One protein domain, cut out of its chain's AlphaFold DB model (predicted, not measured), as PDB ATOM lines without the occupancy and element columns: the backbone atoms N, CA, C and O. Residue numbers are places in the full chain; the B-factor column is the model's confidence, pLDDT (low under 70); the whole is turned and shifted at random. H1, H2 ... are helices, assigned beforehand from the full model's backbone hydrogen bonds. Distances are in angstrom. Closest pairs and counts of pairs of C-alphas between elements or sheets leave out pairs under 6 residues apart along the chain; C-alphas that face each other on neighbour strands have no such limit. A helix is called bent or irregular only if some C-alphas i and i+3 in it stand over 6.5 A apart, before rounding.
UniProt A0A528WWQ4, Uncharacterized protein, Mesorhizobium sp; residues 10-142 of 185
ATOM      1  N   THR A  10     136.880 121.681  54.987       97.44
ATOM      2  CA  THR A  10     137.808 120.584  54.665       97.44
ATOM      3  C   THR A  10     138.913 120.429  55.710       97.44
ATOM      4  O   THR A  10     139.288 119.311  56.048       97.44
ATOM      5  N   THR A  11     139.451 121.532  56.238       97.62
ATOM      6  CA  THR A  11     140.445 121.486  57.321       97.62
ATOM      7  C   THR A  11     139.829 120.942  58.608       97.62
ATOM      8  O   THR A  11     140.455 120.121  59.273       97.62
ATOM      9  N   LEU A  12     138.612 121.376  58.950       96.50
ATOM     10  CA  LEU A  12     137.897 120.885  60.128       96.50
ATOM     11  C   LEU A  12     137.605 119.388  60.009       96.50
ATOM     12  O   LEU A  12     137.955 118.656  60.924       96.50
ATOM     13  N   ALA A  13     137.072 118.931  58.871       97.81
ATOM     14  CA  ALA A  13     136.797 117.517  58.613       97.81
ATOM     15  C   ALA A  13     138.054 116.650  58.781       97.81
ATOM     16  O   ALA A  13     138.052 115.722  59.580       97.81
ATOM     17  N   LYS A  14     139.174 117.036  58.153       98.44
ATOM     18  CA  LYS A  14     140.455 116.327  58.317       98.44
ATOM     19  C   LYS A  14     140.968 116.322  59.757       98.44
ATOM     20  O   LYS A  14     141.618 115.376  60.177       98.44
ATOM     21  N   THR A  15     140.722 117.397  60.509       98.06
ATOM     22  CA  THR A  15     141.130 117.465  61.922       98.06
ATOM     23  C   THR A  15     140.254 116.562  62.791       98.06
ATOM     24  O   THR A  15     140.768 115.924  63.702       98.06
ATOM     25  N   ILE A  16     138.952 116.491  62.500       98.19
ATOM     26  CA  ILE A  16     138.010 115.581  63.162       98.19
ATOM     27  C   ILE A  16     138.427 114.131  62.905       98.19
ATOM     28  O   ILE A  16     138.614 113.393  63.867       98.19
ATOM     29  N   GLU A  17     138.643 113.760  61.640       98.38
ATOM     30  CA  GLU A  17     139.136 112.431  61.243       98.38
ATOM     31  C   GLU A  17     140.441 112.091  61.967       98.38
ATOM     32  O   GLU A  17     140.525 111.059  62.617       98.38
ATOM     33  N   ALA A  18     141.417 113.004  61.983       98.62
ATOM     34  CA  ALA A  18     142.678 112.774  62.685       98.62
ATOM     35  C   ALA A  18     142.505 112.548  64.201       98.62
ATOM     36  O   ALA A  18     143.250 111.769  64.794       98.62
ATOM     37  N   CYS A  19     141.558 113.229  64.857       98.25
ATOM     38  CA  CYS A  19     141.241 112.965  66.263       98.25
ATOM     39  C   CYS A  19     140.593 111.585  66.452       98.25
ATOM     40  O   CYS A  19     140.963 110.881  67.388       98.25
ATOM     41  N   ILE A  20     139.678 111.184  65.564       98.12
ATOM     42  CA  ILE A  20     139.039 109.858  65.600       98.12
ATOM     43  C   ILE A  20     140.086 108.759  65.389       98.12
ATOM     44  O   ILE A  20     140.223 107.895  66.249       98.12
ATOM     45  N   ASP A  21     140.905 108.862  64.340       98.44
ATOM     46  CA  ASP A  21     141.972 107.902  64.032       98.44
ATOM     47  C   ASP A  21     142.958 107.750  65.203       98.44
ATOM     48  O   ASP A  21     143.425 106.653  65.521       98.44
ATOM     49  N   ASN A  22     143.285 108.859  65.878       98.12
ATOM     50  CA  ASN A  22     144.125 108.829  67.073       98.12
ATOM     51  C   ASN A  22     143.443 108.118  68.244       98.12
ATOM     52  O   ASN A  22     144.107 107.335  68.926       98.12
ATOM     53  N   GLY A  23     142.157 108.386  68.479       97.56
ATOM     54  CA  GLY A  23     141.356 107.697  69.488       97.56
ATOM     55  C   GLY A  23     141.309 106.193  69.228       97.56
ATOM     56  O   GLY A  23     141.689 105.414  70.099       97.56
ATOM     57  N   ASP A  24     140.969 105.781  68.009       98.00
ATOM     58  CA  ASP A  24     140.906 104.372  67.612       98.00
ATOM     59  C   ASP A  24     142.256 103.670  67.769       98.00
ATOM     60  O   ASP A  24     142.334 102.557  68.295       98.00
ATOM     61  N   ARG A  25     143.354 104.318  67.363       98.12
ATOM     62  CA  ARG A  25     144.702 103.771  67.562       98.12
ATOM     63  C   ARG A  25     145.006 103.547  69.046       98.12
ATOM     64  O   ARG A  25     145.487 102.475  69.403       98.12
ATOM     65  N   LEU A  26     144.736 104.532  69.904       97.62
ATOM     66  CA  LEU A  26     144.988 104.436  71.348       97.62
ATOM     67  C   LEU A  26     144.100 103.383  72.022       97.62
ATOM     68  O   LEU A  26     144.576 102.640  72.884       97.62
ATOM     69  N   LEU A  27     142.837 103.277  71.603       96.00
ATOM     70  CA  LEU A  27     141.916 102.250  72.077       96.00
ATOM     71  C   LEU A  27     142.436 100.859  71.724       96.00
ATOM     72  O   LEU A  27     142.532  99.995  72.597       96.00
ATOM     73  N   ASN A  28     142.855 100.673  70.472       96.12
ATOM     74  CA  ASN A  28     143.447  99.427  70.002       96.12
ATOM     75  C   ASN A  28     144.724  99.069  70.776       96.12
ATOM     76  O   ASN A  28     144.902  97.927  71.195       96.12
ATOM     77  N   GLU A  29     145.591 100.051  71.033       95.69
ATOM     78  CA  GLU A  29     146.786  99.866  71.862       95.69
ATOM     79  C   GLU A  29     146.443  99.469  73.304       95.69
ATOM     80  O   GLU A  29     147.169  98.679  73.911       95.69
ATOM     81  N   SER A  30     145.324  99.958  73.847       95.62
ATOM     82  CA  SER A  30     144.890  99.624  75.204       95.62
ATOM     83  C   SER A  30     144.547  98.138  75.380       95.62
ATOM     84  O   SER A  30     144.784  97.593  76.462       95.62
ATOM     85  N   TYR A  31     144.074  97.452  74.330       93.19
ATOM     86  CA  TYR A  31     143.788  96.011  74.380       93.19
ATOM     87  C   TYR A  31     145.052  95.169  74.571       93.19
ATOM     88  O   TYR A  31     145.020  94.161  75.272       93.19
ATOM     89  N   ASN A  32     146.202  95.624  74.060       92.62
ATOM     90  CA  ASN A  32     147.484  94.946  74.290       92.62
ATOM     91  C   ASN A  32     147.889  94.933  75.775       92.62
ATOM     92  O   ASN A  32     148.747  94.149  76.179       92.62
ATOM     93  N   LEU A  33     147.285  95.805  76.588       92.25
ATOM     94  CA  LEU A  33     147.551  95.935  78.017       92.25
ATOM     95  C   LEU A  33     146.479  95.273  78.893       92.25
ATOM     96  O   LEU A  33     146.536  95.408  80.112       92.25
ATOM     97  N   GLU A  34     145.508  94.563  78.312       88.56
ATOM     98  CA  GLU A  34     144.372  93.994  79.044       88.56
ATOM     99  C   GLU A  34     144.780  93.091  80.212       88.56
ATOM    100  O   GLU A  34     144.215  93.195  81.301       88.56
ATOM    101  N   PHE A  35     145.802  92.263  80.004       91.06
ATOM    102  CA  PHE A  35     146.288  91.301  80.994       91.06
ATOM    103  C   PHE A  35     147.604  91.733  81.658       91.06
ATOM    104  O   PHE A  35     148.239  90.942  82.357       91.06
ATOM    105  N   VAL A  36     148.039  92.977  81.433       88.38
ATOM    106  CA  VAL A  36     149.294  93.505  81.976       88.38
ATOM    107  C   VAL A  36     149.041  94.153  83.335       88.38
ATOM    108  O   VAL A  36     148.152  94.987  83.497       88.38
ATOM    109  N   SER A  37     149.861  93.783  84.323       86.12
ATOM    110  CA  SER A  37     149.883  94.428  85.637       86.12
ATOM    111  C   SER A  37     151.063  95.405  85.728       86.12
ATOM    112  O   SER A  37     152.175  95.030  85.347       86.12
ATOM    113  N   PRO A  38     150.869  96.626  86.254       84.25
ATOM    114  CA  PRO A  38     149.611  97.182  86.760       84.25
ATOM    115  C   PRO A  38     148.681  97.674  85.638       84.25
ATOM    116  O   PRO A  38     149.131  98.155  84.600       84.25
ATOM    117  N   SER A  39     147.368  97.656  85.888       87.88
ATOM    118  CA  SER A  39     146.344  98.121  84.936       87.88
ATOM    119  C   SER A  39     146.327  99.642  84.715       87.88
ATOM    120  O   SER A  39     145.563 100.141  83.886       87.88
ATOM    121  N   SER A  40     147.167 100.399  85.427       93.38
ATOM    122  CA  SER A  40     147.215 101.861  85.352       93.38
ATOM    123  C   SER A  40     147.529 102.358  83.942       93.38
ATOM    124  O   SER A  40     146.888 103.295  83.477       93.38
ATOM    125  N   SER A  41     148.446 101.708  83.222       93.06
ATOM    126  CA  SER A  41     148.776 102.081  81.840       93.06
ATOM    127  C   SER A  41     147.583 101.925  80.893       93.06
ATOM    128  O   SER A  41     147.338 102.818  80.083       93.06
ATOM    129  N   ARG A  42     146.799 100.847  81.032       93.88
ATOM    130  CA  ARG A  42     145.560 100.650  80.260       93.88
ATOM    131  C   ARG A  42     144.552 101.755  80.560       93.88
ATOM    132  O   ARG A  42     144.008 102.349  79.637       93.88
ATOM    133  N   TYR A  43     144.351 102.061  81.842       93.69
ATOM    134  CA  TYR A  43     143.448 103.131  82.264       93.69
ATOM    135  C   TYR A  43     143.845 104.488  81.665       93.69
ATOM    136  O   TYR A  43     142.997 105.192  81.121       93.69
ATOM    137  N   TYR A  44     145.136 104.835  81.687       94.06
ATOM    138  CA  TYR A  44     145.620 106.071  81.072       94.06
ATOM    139  C   TYR A  44     145.384 106.114  79.559       94.06
ATOM    140  O   TYR A  44     144.962 107.152  79.055       94.06
ATOM    141  N   LEU A  45     145.605 105.014  78.830       95.38
ATOM    142  CA  LEU A  45     145.329 104.976  77.389       95.38
ATOM    143  C   LEU A  45     143.843 105.176  77.081       95.38
ATOM    144  O   LEU A  45     143.515 105.929  76.166       95.38
ATOM    145  N   ILE A  46     142.949 104.574  77.868       95.06
ATOM    146  CA  ILE A  46     141.498 104.764  77.721       95.06
ATOM    147  C   ILE A  46     141.108 106.220  78.016       95.06
ATOM    148  O   ILE A  46     140.347 106.819  77.261       95.06
ATOM    149  N   ALA A  47     141.676 106.833  79.056       94.50
ATOM    150  CA  ALA A  47     141.412 108.238  79.364       94.50
ATOM    151  C   ALA A  47     141.863 109.175  78.226       94.50
ATOM    152  O   ALA A  47     141.127 110.083  77.847       94.50
ATOM    153  N   ILE A  48     143.045 108.941  77.638       95.50
ATOM    154  CA  ILE A  48     143.539 109.731  76.494       95.50
ATOM    155  C   ILE A  48     142.683 109.473  75.245       95.50
ATOM    156  O   ILE A  48     142.388 110.403  74.500       95.50
ATOM    157  N   THR A  49     142.232 108.235  75.037       96.38
ATOM    158  CA  THR A  49     141.297 107.875  73.959       96.38
ATOM    159  C   THR A  49     140.020 108.715  74.042       96.38
ATOM    160  O   THR A  49     139.653 109.385  73.076       96.38
ATOM    161  N   GLN A  50     139.383 108.760  75.218       95.69
ATOM    162  CA  GLN A  50     138.180 109.568  75.442       95.69
ATOM    163  C   GLN A  50     138.443 111.063  75.206       95.69
ATOM    164  O   GLN A  50     137.591 111.774  74.674       95.69
ATOM    165  N   GLU A  51     139.635 111.553  75.550       97.00
ATOM    166  CA  GLU A  51     140.031 112.931  75.275       97.00
ATOM    167  C   GLU A  51     140.141 113.259  73.780       97.00
ATOM    168  O   GLU A  51     139.786 114.375  73.388       97.00
ATOM    169  N   GLU A  52     140.625 112.335  72.946       97.88
ATOM    170  CA  GLU A  52     140.676 112.529  71.492       97.88
ATOM    171  C   GLU A  52     139.273 112.529  70.874       97.88
ATOM    172  O   GLU A  52     138.949 113.420  70.082       97.88
ATOM    173  N   PHE A  53     138.391 111.630  71.315       97.12
ATOM    174  CA  PHE A  53     136.993 111.633  70.879       97.12
ATOM    175  C   PHE A  53     136.243 112.897  71.320       97.12
ATOM    176  O   PHE A  53     135.524 113.499  70.520       97.12
ATOM    177  N   ALA A  54     136.482 113.389  72.539       96.56
ATOM    178  CA  ALA A  54     135.912 114.653  73.004       96.56
ATOM    179  C   ALA A  54     136.349 115.848  72.137       96.56
ATOM    180  O   ALA A  54     135.543 116.740  71.855       96.56
ATOM    181  N   LYS A  55     137.605 115.882  71.668       97.25
ATOM    182  CA  LYS A  55     138.074 116.911  70.722       97.25
ATOM    183  C   LYS A  55     137.369 116.798  69.375       97.25
ATOM    184  O   LYS A  55     136.934 117.826  68.852       97.25
ATOM    185  N   ALA A  56     137.252 115.583  68.836       97.56
ATOM    186  CA  ALA A  56     136.540 115.331  67.586       97.56
ATOM    187  C   ALA A  56     135.091 115.828  67.676       97.56
ATOM    188  O   ALA A  56     134.639 116.564  66.801       97.56
ATOM    189  N   PHE A  57     134.401 115.531  68.780       96.56
ATOM    190  CA  PHE A  57     133.036 115.989  69.022       96.56
ATOM    191  C   PHE A  57     132.929 117.518  69.116       96.56
ATOM    192  O   PHE A  57     132.108 118.122  68.428       96.56
ATOM    193  N   MET A  58     133.791 118.187  69.893       96.00
ATOM    194  CA  MET A  58     133.793 119.658  69.953       96.00
ATOM    195  C   MET A  58     134.053 120.294  68.576       96.00
ATOM    196  O   MET A  58     133.418 121.289  68.223       96.00
ATOM    197  N   LEU A  59     134.972 119.728  67.782       96.50
ATOM    198  CA  LEU A  59     135.237 120.179  66.415       96.50
ATOM    199  C   LEU A  59     134.057 119.914  65.482       96.50
ATOM    200  O   LEU A  59     133.783 120.749  64.624       96.50
ATOM    201  N   TYR A  60     133.344 118.805  65.661       96.31
ATOM    202  CA  TYR A  60     132.127 118.504  64.915       96.31
ATOM    203  C   TYR A  60     131.023 119.528  65.203       96.31
ATOM    204  O   TYR A  60     130.407 120.042  64.274       96.31
ATOM    205  N   LEU A  61     130.833 119.933  66.463       94.19
ATOM    206  CA  LEU A  61     129.896 121.009  66.806       94.19
ATOM    207  C   LEU A  61     130.271 122.344  66.143       94.19
ATOM    208  O   LEU A  61     129.391 123.112  65.757       94.19
ATOM    209  N   VAL A  62     131.569 122.625  65.985       94.69
ATOM    210  CA  VAL A  62     132.044 123.782  65.209       94.69
ATOM    211  C   VAL A  62     131.799 123.590  63.714       94.69
ATOM    212  O   VAL A  62     131.410 124.534  63.033       94.69
ATOM    213  N   TYR A  63     132.072 122.403  63.175       95.25
ATOM    214  CA  TYR A  63     131.867 122.074  61.765       95.25
ATOM    215  C   TYR A  63     130.398 122.249  61.362       95.25
ATOM    216  O   TYR A  63     130.126 122.857  60.331       95.25
ATOM    217  N   SER A  64     129.478 121.825  62.227       93.25
ATOM    218  CA  SER A  64     128.023 121.886  62.038       93.25
ATOM    219  C   SER A  64     127.384 123.212  62.472       93.25
ATOM    220  O   SER A  64     126.169 123.277  62.634       93.25
ATOM    221  N   ASP A  65     128.180 124.261  62.710       89.94
ATOM    222  CA  ASP A  65     127.712 125.598  63.117       89.94
ATOM    223  C   ASP A  65     126.875 125.638  64.414       89.94
ATOM    224  O   ASP A  65     126.197 126.628  64.698       89.94
ATOM    225  N   VAL A  66     126.958 124.598  65.250       90.31
ATOM    226  CA  VAL A  66     126.262 124.534  66.546       90.31
ATOM    227  C   VAL A  66     126.929 125.466  67.557       90.31
ATOM    228  O   VAL A  66     126.250 126.146  68.328       90.31
ATOM    229  N   ILE A  67     128.266 125.525  67.543       89.56
ATOM    230  CA  ILE A  67     129.053 126.436  68.382       89.56
ATOM    231  C   ILE A  67     130.062 127.231  67.538       89.56
ATOM    232  O   ILE A  67     130.630 126.705  66.580       89.56
ATOM    233  N   PRO A  68     130.347 128.499  67.886       90.38
ATOM    234  CA  PRO A  68     131.297 129.306  67.134       90.38
ATOM    235  C   PRO A  68     132.741 128.860  67.389       90.38
ATOM    236  O   PRO A  68     133.158 128.644  68.532       90.38
ATOM    237  N   PHE A  69     133.553 128.830  66.330       92.44
ATOM    238  CA  PHE A  69     134.993 128.641  66.475       92.44
ATOM    239  C   PHE A  69     135.611 129.837  67.205       92.44
ATOM    240  O   PHE A  69     135.594 130.967  66.717       92.44
ATOM    241  N   SER A  70     136.164 129.602  68.393       91.31
ATOM    242  CA  SER A  70     136.711 130.668  69.229       91.31
ATOM    243  C   SER A  70     137.930 130.204  70.018       91.31
ATOM    244  O   SER A  70     138.177 129.010  70.196       91.31
ATOM    245  N   LYS A  71     138.679 131.169  70.566       91.50
ATOM    246  CA  LYS A  71     139.814 130.888  71.464       91.50
ATOM    247  C   LYS A  71     139.389 130.089  72.694       91.50
ATOM    248  O   LYS A  71     140.202 129.362  73.250       91.50
ATOM    249  N   LEU A  72     138.136 130.240  73.116       91.56
ATOM    250  CA  LEU A  72     137.581 129.538  74.265       91.56
ATOM    251  C   LEU A  72     137.343 128.065  73.949       91.56
ATOM    252  O   LEU A  72     137.672 127.232  74.781       91.56
ATOM    253  N   ILE A  73     136.868 127.748  72.740       91.94
ATOM    254  CA  ILE A  73     136.740 126.359  72.281       91.94
ATOM    255  C   ILE A  73     138.117 125.713  72.142       91.94
ATOM    256  O   ILE A  73     138.338 124.639  72.685       91.94
ATOM    257  N   LEU A  74     139.090 126.399  71.533       93.50
ATOM    258  CA  LEU A  74     140.467 125.888  71.459       93.50
ATOM    259  C   LEU A  74     141.084 125.658  72.847       93.50
ATOM    260  O   LEU A  74     141.785 124.671  73.074       93.50
ATOM    261  N   ARG A  75     140.803 126.556  73.798       94.50
ATOM    262  CA  ARG A  75     141.222 126.395  75.191       94.50
ATOM    263  C   ARG A  75     140.510 125.221  75.864       94.50
ATOM    264  O   ARG A  75     141.179 124.459  76.548       94.50
ATOM    265  N   ALA A  76     139.206 125.049  75.647       94.19
ATOM    266  CA  ALA A  76     138.436 123.916  76.164       94.19
ATOM    267  C   ALA A  76     138.979 122.582  75.634       94.19
ATOM    268  O   ALA A  76     139.202 121.664  76.412       94.19
ATOM    269  N   MET A  77     139.311 122.505  74.343       94.19
ATOM    270  CA  MET A  77     139.953 121.332  73.737       94.19
ATOM    271  C   MET A  77     141.347 121.030  74.313       94.19
ATOM    272  O   MET A  77     141.830 119.900  74.229       94.19
ATOM    273  N   SER A  78     142.010 122.030  74.895       95.00
ATOM    274  CA  SER A  78     143.321 121.879  75.537       95.00
ATOM    275  C   SER A  78     143.221 121.579  77.041       95.00
ATOM    276  O   SER A  78     144.198 121.140  77.638       95.00
ATOM    277  N   ASP A  79     142.060 121.797  77.667       95.19
ATOM    278  CA  ASP A  79     141.829 121.585  79.101       95.19
ATOM    279  C   ASP A  79     141.318 120.158  79.349       95.19
ATOM    280  O   ASP A  79     140.286 119.748  78.818       95.19
ATOM    281  N   HIS A  80     142.053 119.387  80.155       93.88
ATOM    282  CA  HIS A  80     141.707 117.997  80.465       93.88
ATOM    283  C   HIS A  80     140.309 117.866  81.076       93.88
ATOM    284  O   HIS A  80     139.520 117.045  80.619       93.88
ATOM    285  N   SER A  81     139.947 118.716  82.042       93.38
ATOM    286  CA  SER A  81     138.629 118.643  82.677       93.38
ATOM    287  C   SER A  81     137.498 118.949  81.692       93.38
ATOM    288  O   SER A  81     136.452 118.321  81.766       93.38
ATOM    289  N   CYS A  82     137.683 119.888  80.757       93.50
ATOM    290  CA  CYS A  82     136.679 120.168  79.725       93.50
ATOM    291  C   CYS A  82     136.435 118.965  78.808       93.50
ATOM    292  O   CYS A  82     135.285 118.683  78.483       93.50
ATOM    293  N   LYS A  83     137.491 118.245  78.416       94.50
ATOM    294  CA  LYS A  83     137.355 117.018  77.619       94.50
ATOM    295  C   LYS A  83     136.672 115.902  78.404       94.50
ATOM    296  O   LYS A  83     135.825 115.233  77.839       94.50
ATOM    297  N   GLN A  84     136.968 115.760  79.697       92.69
ATOM    298  CA  GLN A  84     136.294 114.791  80.570       92.69
ATOM    299  C   GLN A  84     134.793 115.092  80.710       92.69
ATOM    300  O   GLN A  84     133.969 114.198  80.551       92.69
ATOM    301  N   LEU A  85     134.419 116.362  80.910       92.25
ATOM    302  CA  LEU A  85     133.010 116.780  80.950       92.25
ATOM    303  C   LEU A  85     132.296 116.510  79.621       92.25
ATOM    304  O   LEU A  85     131.166 116.039  79.618       92.25
ATOM    305  N   VAL A  86     132.957 116.770  78.490       92.56
ATOM    306  CA  VAL A  86     132.410 116.410  77.174       92.56
ATOM    307  C   VAL A  86     132.339 114.898  76.986       92.56
ATOM    308  O   VAL A  86     131.366 114.422  76.418       92.56
ATOM    309  N   GLY A  87     133.295 114.139  77.512       91.38
ATOM    310  CA  GLY A  87     133.249 112.681  77.537       91.38
ATOM    311  C   GLY A  87     132.001 112.152  78.244       91.38
ATOM    312  O   GLY A  87     131.353 111.265  77.706       91.38
ATOM    313  N   MET A  88     131.609 112.745  79.378       90.44
ATOM    314  CA  MET A  88     130.351 112.406  80.063       90.44
ATOM    315  C   MET A  88     129.114 112.724  79.212       90.44
ATOM    316  O   MET A  88     128.154 111.964  79.211       90.44
ATOM    317  N   LEU A  89     129.133 113.838  78.470       90.12
ATOM    318  CA  LEU A  89     128.041 114.185  77.553       90.12
ATOM    319  C   LEU A  89     127.946 113.197  76.392       90.12
ATOM    320  O   LEU A  89     126.851 112.799  76.018       90.12
ATOM    321  N   MET A  90     129.088 112.804  75.832       90.44
ATOM    322  CA  MET A  90     129.140 111.818  74.758       90.44
ATOM    323  C   MET A  90     128.647 110.451  75.229       90.44
ATOM    324  O   MET A  90     127.881 109.832  74.507       90.44
ATOM    325  N   ASP A  91     129.038 110.018  76.427       86.44
ATOM    326  CA  ASP A  91     128.583 108.760  77.034       86.44
ATOM    327  C   ASP A  91     127.062 108.751  77.242       86.44
ATOM    328  O   ASP A  91     126.384 107.776  76.942       86.44
ATOM    329  N   TYR A  92     126.495 109.890  77.647       84.75
ATOM    330  CA  TYR A  92     125.046 110.048  77.733       84.75
ATOM    331  C   TYR A  92     124.348 110.035  76.365       84.75
ATOM    332  O   TYR A  92     123.265 109.482  76.238       84.75
ATOM    333  N   MET A  93     124.945 110.630  75.329       80.06
ATOM    334  CA  MET A  93     124.357 110.647  73.982       80.06
ATOM    335  C   MET A  93     124.467 109.296  73.265       80.06
ATOM    336  O   MET A  93     123.588 108.931  72.485       80.06
ATOM    337  N   ILE A  94     125.567 108.577  73.484       73.19
ATOM    338  CA  ILE A  94     125.839 107.258  72.915       73.19
ATOM    339  C   ILE A  94     125.376 106.236  73.946       73.19
ATOM    340  O   ILE A  94     126.169 105.563  74.595       73.19
ATOM    341  N   MET A  95     124.065 106.155  74.145       64.44
ATOM    342  CA  MET A  95     123.519 105.214  75.107       64.44
ATOM    343  C   MET A  95     123.794 103.783  74.627       64.44
ATOM    344  O   MET A  95     123.257 103.326  73.615       64.44
ATOM    345  N   HIS A  96     124.695 103.095  75.324       59.62
ATOM    346  CA  HIS A  96     125.070 101.718  75.039       59.62
ATOM    347  C   HIS A  96     124.049 100.772  75.672       59.62
ATOM    348  O   HIS A  96     124.082 100.529  76.876       59.62
ATOM    349  N   TRP A  97     123.137 100.239  74.860       62.25
ATOM    350  CA  TRP A  97     122.165  99.246  75.314       62.25
ATOM    351  C   TRP A  97     122.548  97.864  74.823       62.25
ATOM    352  O   TRP A  97     122.468  97.579  73.627       62.25
ATOM    353  N   ASP A  98     122.885  96.985  75.759       61.06
ATOM    354  CA  ASP A  98     123.026  95.562  75.459       61.06
ATOM    355  C   ASP A  98     121.658  94.851  75.472       61.06
ATOM    356  O   ASP A  98     121.508  93.777  74.882       61.06
ATOM    357  N   LYS A  99     120.638  95.442  76.121       73.12
ATOM    358  CA  LYS A  99     119.289  94.873  76.274       73.12
ATOM    359  C   LYS A  99     118.178  95.895  76.056       73.12
ATOM    360  O   LYS A  99     118.296  97.063  76.415       73.12
ATOM    361  N   LEU A 100     117.060  95.415  75.512       71.81
ATOM    362  CA  LEU A 100     115.890  96.235  75.200       71.81
ATOM    363  C   LEU A 100     115.184  96.754  76.465       71.81
ATOM    364  O   LEU A 100     114.657  97.862  76.448       71.81
ATOM    365  N   GLU A 101     115.182  95.982  77.555       78.81
ATOM    366  CA  GLU A 101     114.536  96.389  78.810       78.81
ATOM    367  C   GLU A 101     115.250  97.579  79.470       78.81
ATOM    368  O   GLU A 101     114.594  98.504  79.940       78.81
ATOM    369  N   GLU A 102     116.587  97.599  79.439       75.69
ATOM    370  CA  GLU A 102     117.404  98.690  79.991       75.69
ATOM    371  C   GLU A 102     117.164 100.004  79.230       75.69
ATOM    372  O   GLU A 102     117.050 101.066  79.839       75.69
ATOM    373  N   HIS A 103     116.991  99.925  77.907       73.75
ATOM    374  CA  HIS A 103     116.620 101.073  77.079       73.75
ATOM    375  C   HIS A 103     115.244 101.638  77.456       73.75
ATOM    376  O   HIS A 103     115.088 102.855  77.568       73.75
ATOM    377  N   GLN A 104     114.251 100.770  77.684       75.88
ATOM    378  CA  GLN A 104     112.903 101.207  78.046       75.88
ATOM    379  C   GLN A 104     112.883 101.907  79.410       75.88
ATOM    380  O   GLN A 104     112.270 102.962  79.535       75.88
ATOM    381  N   GLU A 105     113.596 101.379  80.408       80.31
ATOM    382  CA  GLU A 105     113.649 101.988  81.742       80.31
ATOM    383  C   GLU A 105     114.241 103.401  81.731       80.31
ATOM    384  O   GLU A 105     113.808 104.256  82.504       80.31
ATOM    385  N   ILE A 106     115.241 103.663  80.886       75.12
ATOM    386  CA  ILE A 106     115.833 105.000  80.819       75.12
ATOM    387  C   ILE A 106     114.965 105.948  79.999       75.12
ATOM    388  O   ILE A 106     114.782 107.081  80.436       75.12
ATOM    389  N   LEU A 107     114.349 105.491  78.904       76.19
ATOM    390  CA  LEU A 107     113.344 106.293  78.199       76.19
ATOM    391  C   LEU A 107     112.191 106.692  79.123       76.19
ATOM    392  O   LEU A 107     111.771 107.846  79.106       76.19
ATOM    393  N   ASP A 108     111.713 105.775  79.962       81.44
ATOM    394  CA  ASP A 108     110.653 106.068  80.927       81.44
ATOM    395  C   ASP A 108     111.116 107.127  81.945       81.44
ATOM    396  O   ASP A 108     110.391 108.086  82.211       81.44
ATOM    397  N   ARG A 109     112.356 107.033  82.449       75.75
ATOM    398  CA  ARG A 109     112.940 108.056  83.340       75.75
ATOM    399  C   ARG A 109     113.135 109.409  82.655       75.75
ATOM    400  O   ARG A 109     112.948 110.443  83.292       75.75
ATOM    401  N   GLU A 110     113.524 109.427  81.385       74.25
ATOM    402  CA  GLU A 110     113.665 110.660  80.601       74.25
ATOM    403  C   GLU A 110     112.304 111.307  80.322       74.25
ATOM    404  O   GLU A 110     112.152 112.519  80.481       74.25
ATOM    405  N   LEU A 111     111.284 110.503  80.013       75.81
ATOM    406  CA  LEU A 111     109.903 110.968  79.882       75.81
ATOM    407  C   LEU A 111     109.373 111.552  81.200       75.81
ATOM    408  O   LEU A 111     108.666 112.560  81.180       75.81
ATOM    409  N   GLU A 112     109.728 110.962  82.347       81.19
ATOM    410  CA  GLU A 112     109.371 111.478  83.676       81.19
ATOM    411  C   GLU A 112     110.062 112.809  84.018       81.19
ATOM    412  O   GLU A 112     109.468 113.654  84.694       81.19
ATOM    413  N   LEU A 113     111.298 113.016  83.552       77.06
ATOM    414  CA  LEU A 113     112.031 114.281  83.698       77.06
ATOM    415  C   LEU A 113     111.405 115.409  82.858       77.06
ATOM    416  O   LEU A 113     111.452 116.575  83.264       77.06
ATOM    417  N   GLY A 114     110.776 115.053  81.735       72.88
ATOM    418  CA  GLY A 114     110.158 115.964  80.776       72.88
ATOM    419  C   GLY A 114     111.150 116.506  79.740       72.88
ATOM    420  O   GLY A 114     112.346 116.615  80.002       72.88
ATOM    421  N   ASP A 115     110.629 116.898  78.572       65.19
ATOM    422  CA  ASP A 115     111.392 117.225  77.347       65.19
ATOM    423  C   ASP A 115     112.525 118.266  77.506       65.19
ATOM    424  O   ASP A 115     113.405 118.361  76.652       65.19
ATOM    425  N   ASP A 116     112.517 119.060  78.578       65.06
ATOM    426  CA  ASP A 116     113.469 120.154  78.798       65.06
ATOM    427  C   ASP A 116     114.575 119.824  79.820       65.06
ATOM    428  O   ASP A 116     115.323 120.723  80.216       65.06
ATOM    429  N   HIS A 117     114.633 118.597  80.354       73.19
ATOM    430  CA  HIS A 117     115.461 118.272  81.521       73.19
ATOM    431  C   HIS A 117     116.441 117.130  81.230       73.19
ATOM    432  O   HIS A 117     116.068 116.058  80.773       73.19
ATOM    433  N   PHE A 118     117.714 117.364  81.550       78.25
ATOM    434  CA  PHE A 118     118.738 116.322  81.558       78.25
ATOM    435  C   PHE A 118     118.790 115.618  82.920       78.25
ATOM    436  O   PHE A 118     118.451 116.240  83.936       78.25
ATOM    437  N   PRO A 119     119.326 114.382  82.981       84.19
ATOM    438  CA  PRO A 119     119.791 113.805  84.237       84.19
ATOM    439  C   PRO A 119     120.712 114.777  84.987       84.19
ATOM    440  O   PRO A 119     121.448 115.563  84.377       84.19
ATOM    441  N   LEU A 120     120.677 114.736  86.319       83.31
ATOM    442  CA  LEU A 120     121.336 115.730  87.170       83.31
ATOM    443  C   LEU A 120     122.842 115.832  86.897       83.31
ATOM    444  O   LEU A 120     123.402 116.927  86.877       83.31
ATOM    445  N   GLU A 121     123.497 114.700  86.667       84.44
ATOM    446  CA  GLU A 121     124.928 114.594  86.395       84.44
ATOM    447  C   GLU A 121     125.292 115.295  85.080       84.44
ATOM    448  O   GLU A 121     126.295 116.004  84.999       84.44
ATOM    449  N   ILE A 122     124.432 115.151  84.073       88.06
ATOM    450  CA  ILE A 122     124.589 115.729  82.738       88.06
ATOM    451  C   ILE A 122     124.314 117.231  82.760       88.06
ATOM    452  O   ILE A 122     125.123 118.014  82.254       88.06
ATOM    453  N   ALA A 123     123.238 117.651  83.428       86.81
ATOM    454  CA  ALA A 123     122.952 119.061  83.668       86.81
ATOM    455  C   ALA A 123     124.112 119.740  84.419       86.81
ATOM    456  O   ALA A 123     124.583 120.807  84.022       86.81
ATOM    457  N   SER A 124     124.640 119.084  85.458       89.25
ATOM    458  CA  SER A 124     125.783 119.580  86.224       89.25
ATOM    459  C   SER A 124     127.047 119.688  85.367       89.25
ATOM    460  O   SER A 124     127.745 120.704  85.426       89.25
ATOM    461  N   ALA A 125     127.328 118.692  84.523       89.88
ATOM    462  CA  ALA A 125     128.471 118.730  83.619       89.88
ATOM    463  C   ALA A 125     128.380 119.899  82.621       89.88
ATOM    464  O   ALA A 125     129.368 120.615  82.416       89.88
ATOM    465  N   LEU A 126     127.190 120.141  82.056       88.12
ATOM    466  CA  LEU A 126     126.917 121.289  81.186       88.12
ATOM    467  C   LEU A 126     127.113 122.619  81.915       88.12
ATOM    468  O   LEU A 126     127.772 123.515  81.381       88.12
ATOM    469  N   ASP A 127     126.601 122.744  83.138       88.19
ATOM    470  CA  ASP A 127     126.737 123.958  83.942       88.19
ATOM    471  C   ASP A 127     128.204 124.266  84.264       88.19
ATOM    472  O   ASP A 127     128.661 125.403  84.094       88.19
ATOM    473  N   ILE A 128     128.979 123.253  84.664       89.50
ATOM    474  CA  ILE A 128     130.415 123.405  84.928       89.50
ATOM    475  C   ILE A 128     131.140 123.825  83.644       89.50
ATOM    476  O   ILE A 128     131.935 124.771  83.656       89.50
ATOM    477  N   LEU A 129     130.861 123.167  82.517       88.69
ATOM    478  CA  LEU A 129     131.495 123.493  81.243       88.69
ATOM    479  C   LEU A 129     131.157 124.926  80.797       88.69
ATOM    480  O   LEU A 129     132.052 125.701  80.439       88.69
ATOM    481  N   ARG A 130     129.879 125.315  80.844       87.75
ATOM    482  CA  ARG A 130     129.420 126.612  80.337       87.75
ATOM    483  C   ARG A 130     129.785 127.767  81.256       87.75
ATOM    484  O   ARG A 130     130.268 128.792  80.762       87.75
ATOM    485  N   TYR A 131     129.516 127.650  82.552       87.06
ATOM    486  CA  TYR A 131     129.587 128.776  83.484       87.06
ATOM    487  C   TYR A 131     130.913 128.829  84.236       87.06
ATOM    488  O   TYR A 131     131.503 129.909  84.341       87.06
ATOM    489  N   GLU A 132     131.425 127.685  84.688       87.06
ATOM    490  CA  GLU A 132     132.658 127.638  85.479       87.06
ATOM    491  C   GLU A 132     133.918 127.588  84.616       87.06
ATOM    492  O   GLU A 132     134.915 128.227  84.949       87.06
ATOM    493  N   LYS A 133     133.896 126.893  83.478       90.44
ATOM    494  CA  LYS A 133     135.040 126.867  82.557       90.44
ATOM    495  C   LYS A 133     134.973 128.031  81.572       90.44
ATOM    496  O   LYS A 133     135.717 129.004  81.708       90.44
ATOM    497  N   ILE A 134     134.049 127.970  80.614       86.50
ATOM    498  CA  ILE A 134     133.961 128.956  79.527       86.50
ATOM    499  C   ILE A 134     133.607 130.344  80.078       86.50
ATOM    500  O   ILE A 134     134.297 131.316  79.774       86.50
ATOM    501  N   GLY A 135     132.598 130.437  80.947       85.69
ATOM    502  CA  GLY A 135     132.137 131.703  81.522       85.69
ATOM    503  C   GLY A 135     133.203 132.446  82.332       85.69
ATOM    504  O   GLY A 135     133.291 133.674  82.262       85.69
ATOM    505  N   ARG A 136     134.075 131.736  83.061       85.56
ATOM    506  CA  ARG A 136     135.219 132.369  83.742       85.56
ATOM    507  C   ARG A 136     136.233 132.928  82.751       85.56
ATOM    508  O   ARG A 136     136.745 134.027  82.958       85.56
ATOM    509  N   TRP A 137     136.512 132.207  81.669       88.50
ATOM    510  CA  TRP A 137     137.447 132.663  80.640       88.50
ATOM    511  C   TRP A 137     136.905 133.843  79.831       88.50
ATOM    512  O   TRP A 137     137.683 134.728  79.489       88.50
ATOM    513  N   GLU A 138     135.592 133.895  79.588       82.94
ATOM    514  CA  GLU A 138     134.914 135.067  79.016       82.94
ATOM    515  C   GLU A 138     135.120 136.301  79.906       82.94
ATOM    516  O   GLU A 138     135.512 137.358  79.417       82.94
ATOM    517  N   LYS A 139     134.939 136.150  81.226       74.19
ATOM    518  CA  LYS A 139     135.093 137.238  82.211       74.19
ATOM    519  C   LYS A 139     136.544 137.667  82.447       74.19
ATOM    520  O   LYS A 139     136.782 138.801  82.837       74.19
ATOM    521  N   HIS A 140     137.525 136.787  82.236       52.81
ATOM    522  CA  HIS A 140     138.953 137.127  82.359       52.81
ATOM    523  C   HIS A 140     139.507 137.891  81.146       52.81
ATOM    524  O   HIS A 140     140.677 138.281  81.139       52.81
ATOM    525  N   VAL A 141     138.674 138.187  80.145       49.81
ATOM    526  CA  VAL A 141     138.959 139.228  79.156       49.81
ATOM    527  C   VAL A 141     138.631 140.585  79.799       49.81
ATOM    528  O   VAL A 141     137.598 141.185  79.540       49.81
ATOM    529  N   VAL A 142     139.565 141.034  80.650       36.34
ATOM    530  CA  VAL A 142     139.594 142.279  81.449       36.34
ATOM    531  C   VAL A 142     138.646 142.318  82.654       36.34
ATOM    532  O   VAL A 142     137.495 142.708  82.531       36.34
TER     533      VAL A 142
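Overview. This is residues 10 to 142 of the 185 residues of an uncharacterized protein of Mesorhizobium sp (UniProt A0A528WWQ4). A long helical hairpin, H1 and H2 side by side, forms one side of the domain; H4 crosses H2 on the side away from H1, and H6 packs slantwise on H4. The short H3 folds back along the last part of H2 and also meets H6, while H5 lies out beyond H4 and H6, touching no helix, with free-standing residues 96 to 102 and 111 to 117 sticking out. The printed part has 133 residues with six named helices, H1 to H6 in that order along the chain, and no named strand; its class is all helix. It is only just loose, close to compact, with a radius of gyration of the C-alphas of 17.0 A and spans of 51 by 39 by 31 A.

Arrangement. H1, residues 10 to 31, and H2, residues 40 to 63, form a helical hairpin. They touch, the closest C-alphas being those of Gly 23 and Thr 49, 4.5 A apart, and run opposite ways at a shallow tilt of 17 degrees. H3, residues 71 to 78, forms a second helical hairpin with H2, opposite ways at a shallow tilt of 23 degrees. H2 touches it with residues 54 to 58 alone, and the closest C-alphas, those of Lys 55 and Met 77, are 5.7 A apart. H4, residues 80 to 93, touches residues 50 to 55 of H2 alone and is about perpendicular to H2, at 76 degrees; the closest C-alphas are those of Ala 54 and Lys 83, 5.4 A apart. H3 and H4 only just touch, with 3 pairs of C-alphas within 8 A, and touch only at the corner by their tight link; the closest C-alphas are those of Ala 76 and Cys 82, 5.5 A apart. H5, residues 100 to 113, is apart from H4. H6, residues 120 to 139, touches H4, with the C-alphas of Leu 85 and Ala 125 closest at 5.6 A. These two run opposite ways at a steep tilt of 37 degrees, only just past shallow. H6 touches H3 with residues 133 to 138 alone, opposite ways at a steep tilt of 52 degrees; the closest C-alphas, those of Leu 72 and Ile 134, are 6.4 A apart. H5 and H6 are apart, and H1 is apart from H3, H4, H5 and H6. The helix packing is part aligned, part crossed. In H1, H2, H3, H4 and H5 every O i to N i+4 pair is within hydrogen-bond range; in H6 it is 12 of 16.

Along the chain. H1 begins at C-alpha 10, (137.808, 120.584, 54.665), and measures 32.1 A from first to last C-alpha. H2, the longest helix with 24 residues, measures 34.6 A and ends at C-alpha 63, (131.867, 122.074, 61.765). H3 has 8 residues, while H4 and H5 have 14 each and measure 19.9 A and 20.3 A. H6 measures 26.0 A and ends at C-alpha 139, (135.093, 137.238, 82.211). H6 is neither bent nor irregular, but only just: C-alphas 130 and 133 are 6.0 A apart.

Size, cuts and confidence. The two C-alphas farthest apart are those of Glu 101 and Val 142, at 52.4 A. The centre of H4 is nearest to the mean of the C-alphas, at 3.0 A, and that of H5 is farthest, at 22.1 A. The printed part has no cut and no long link. The mean pLDDT of the printed part is 87.7; residues 95 to 98, 115 to 116 and 140 to 142 are under 70.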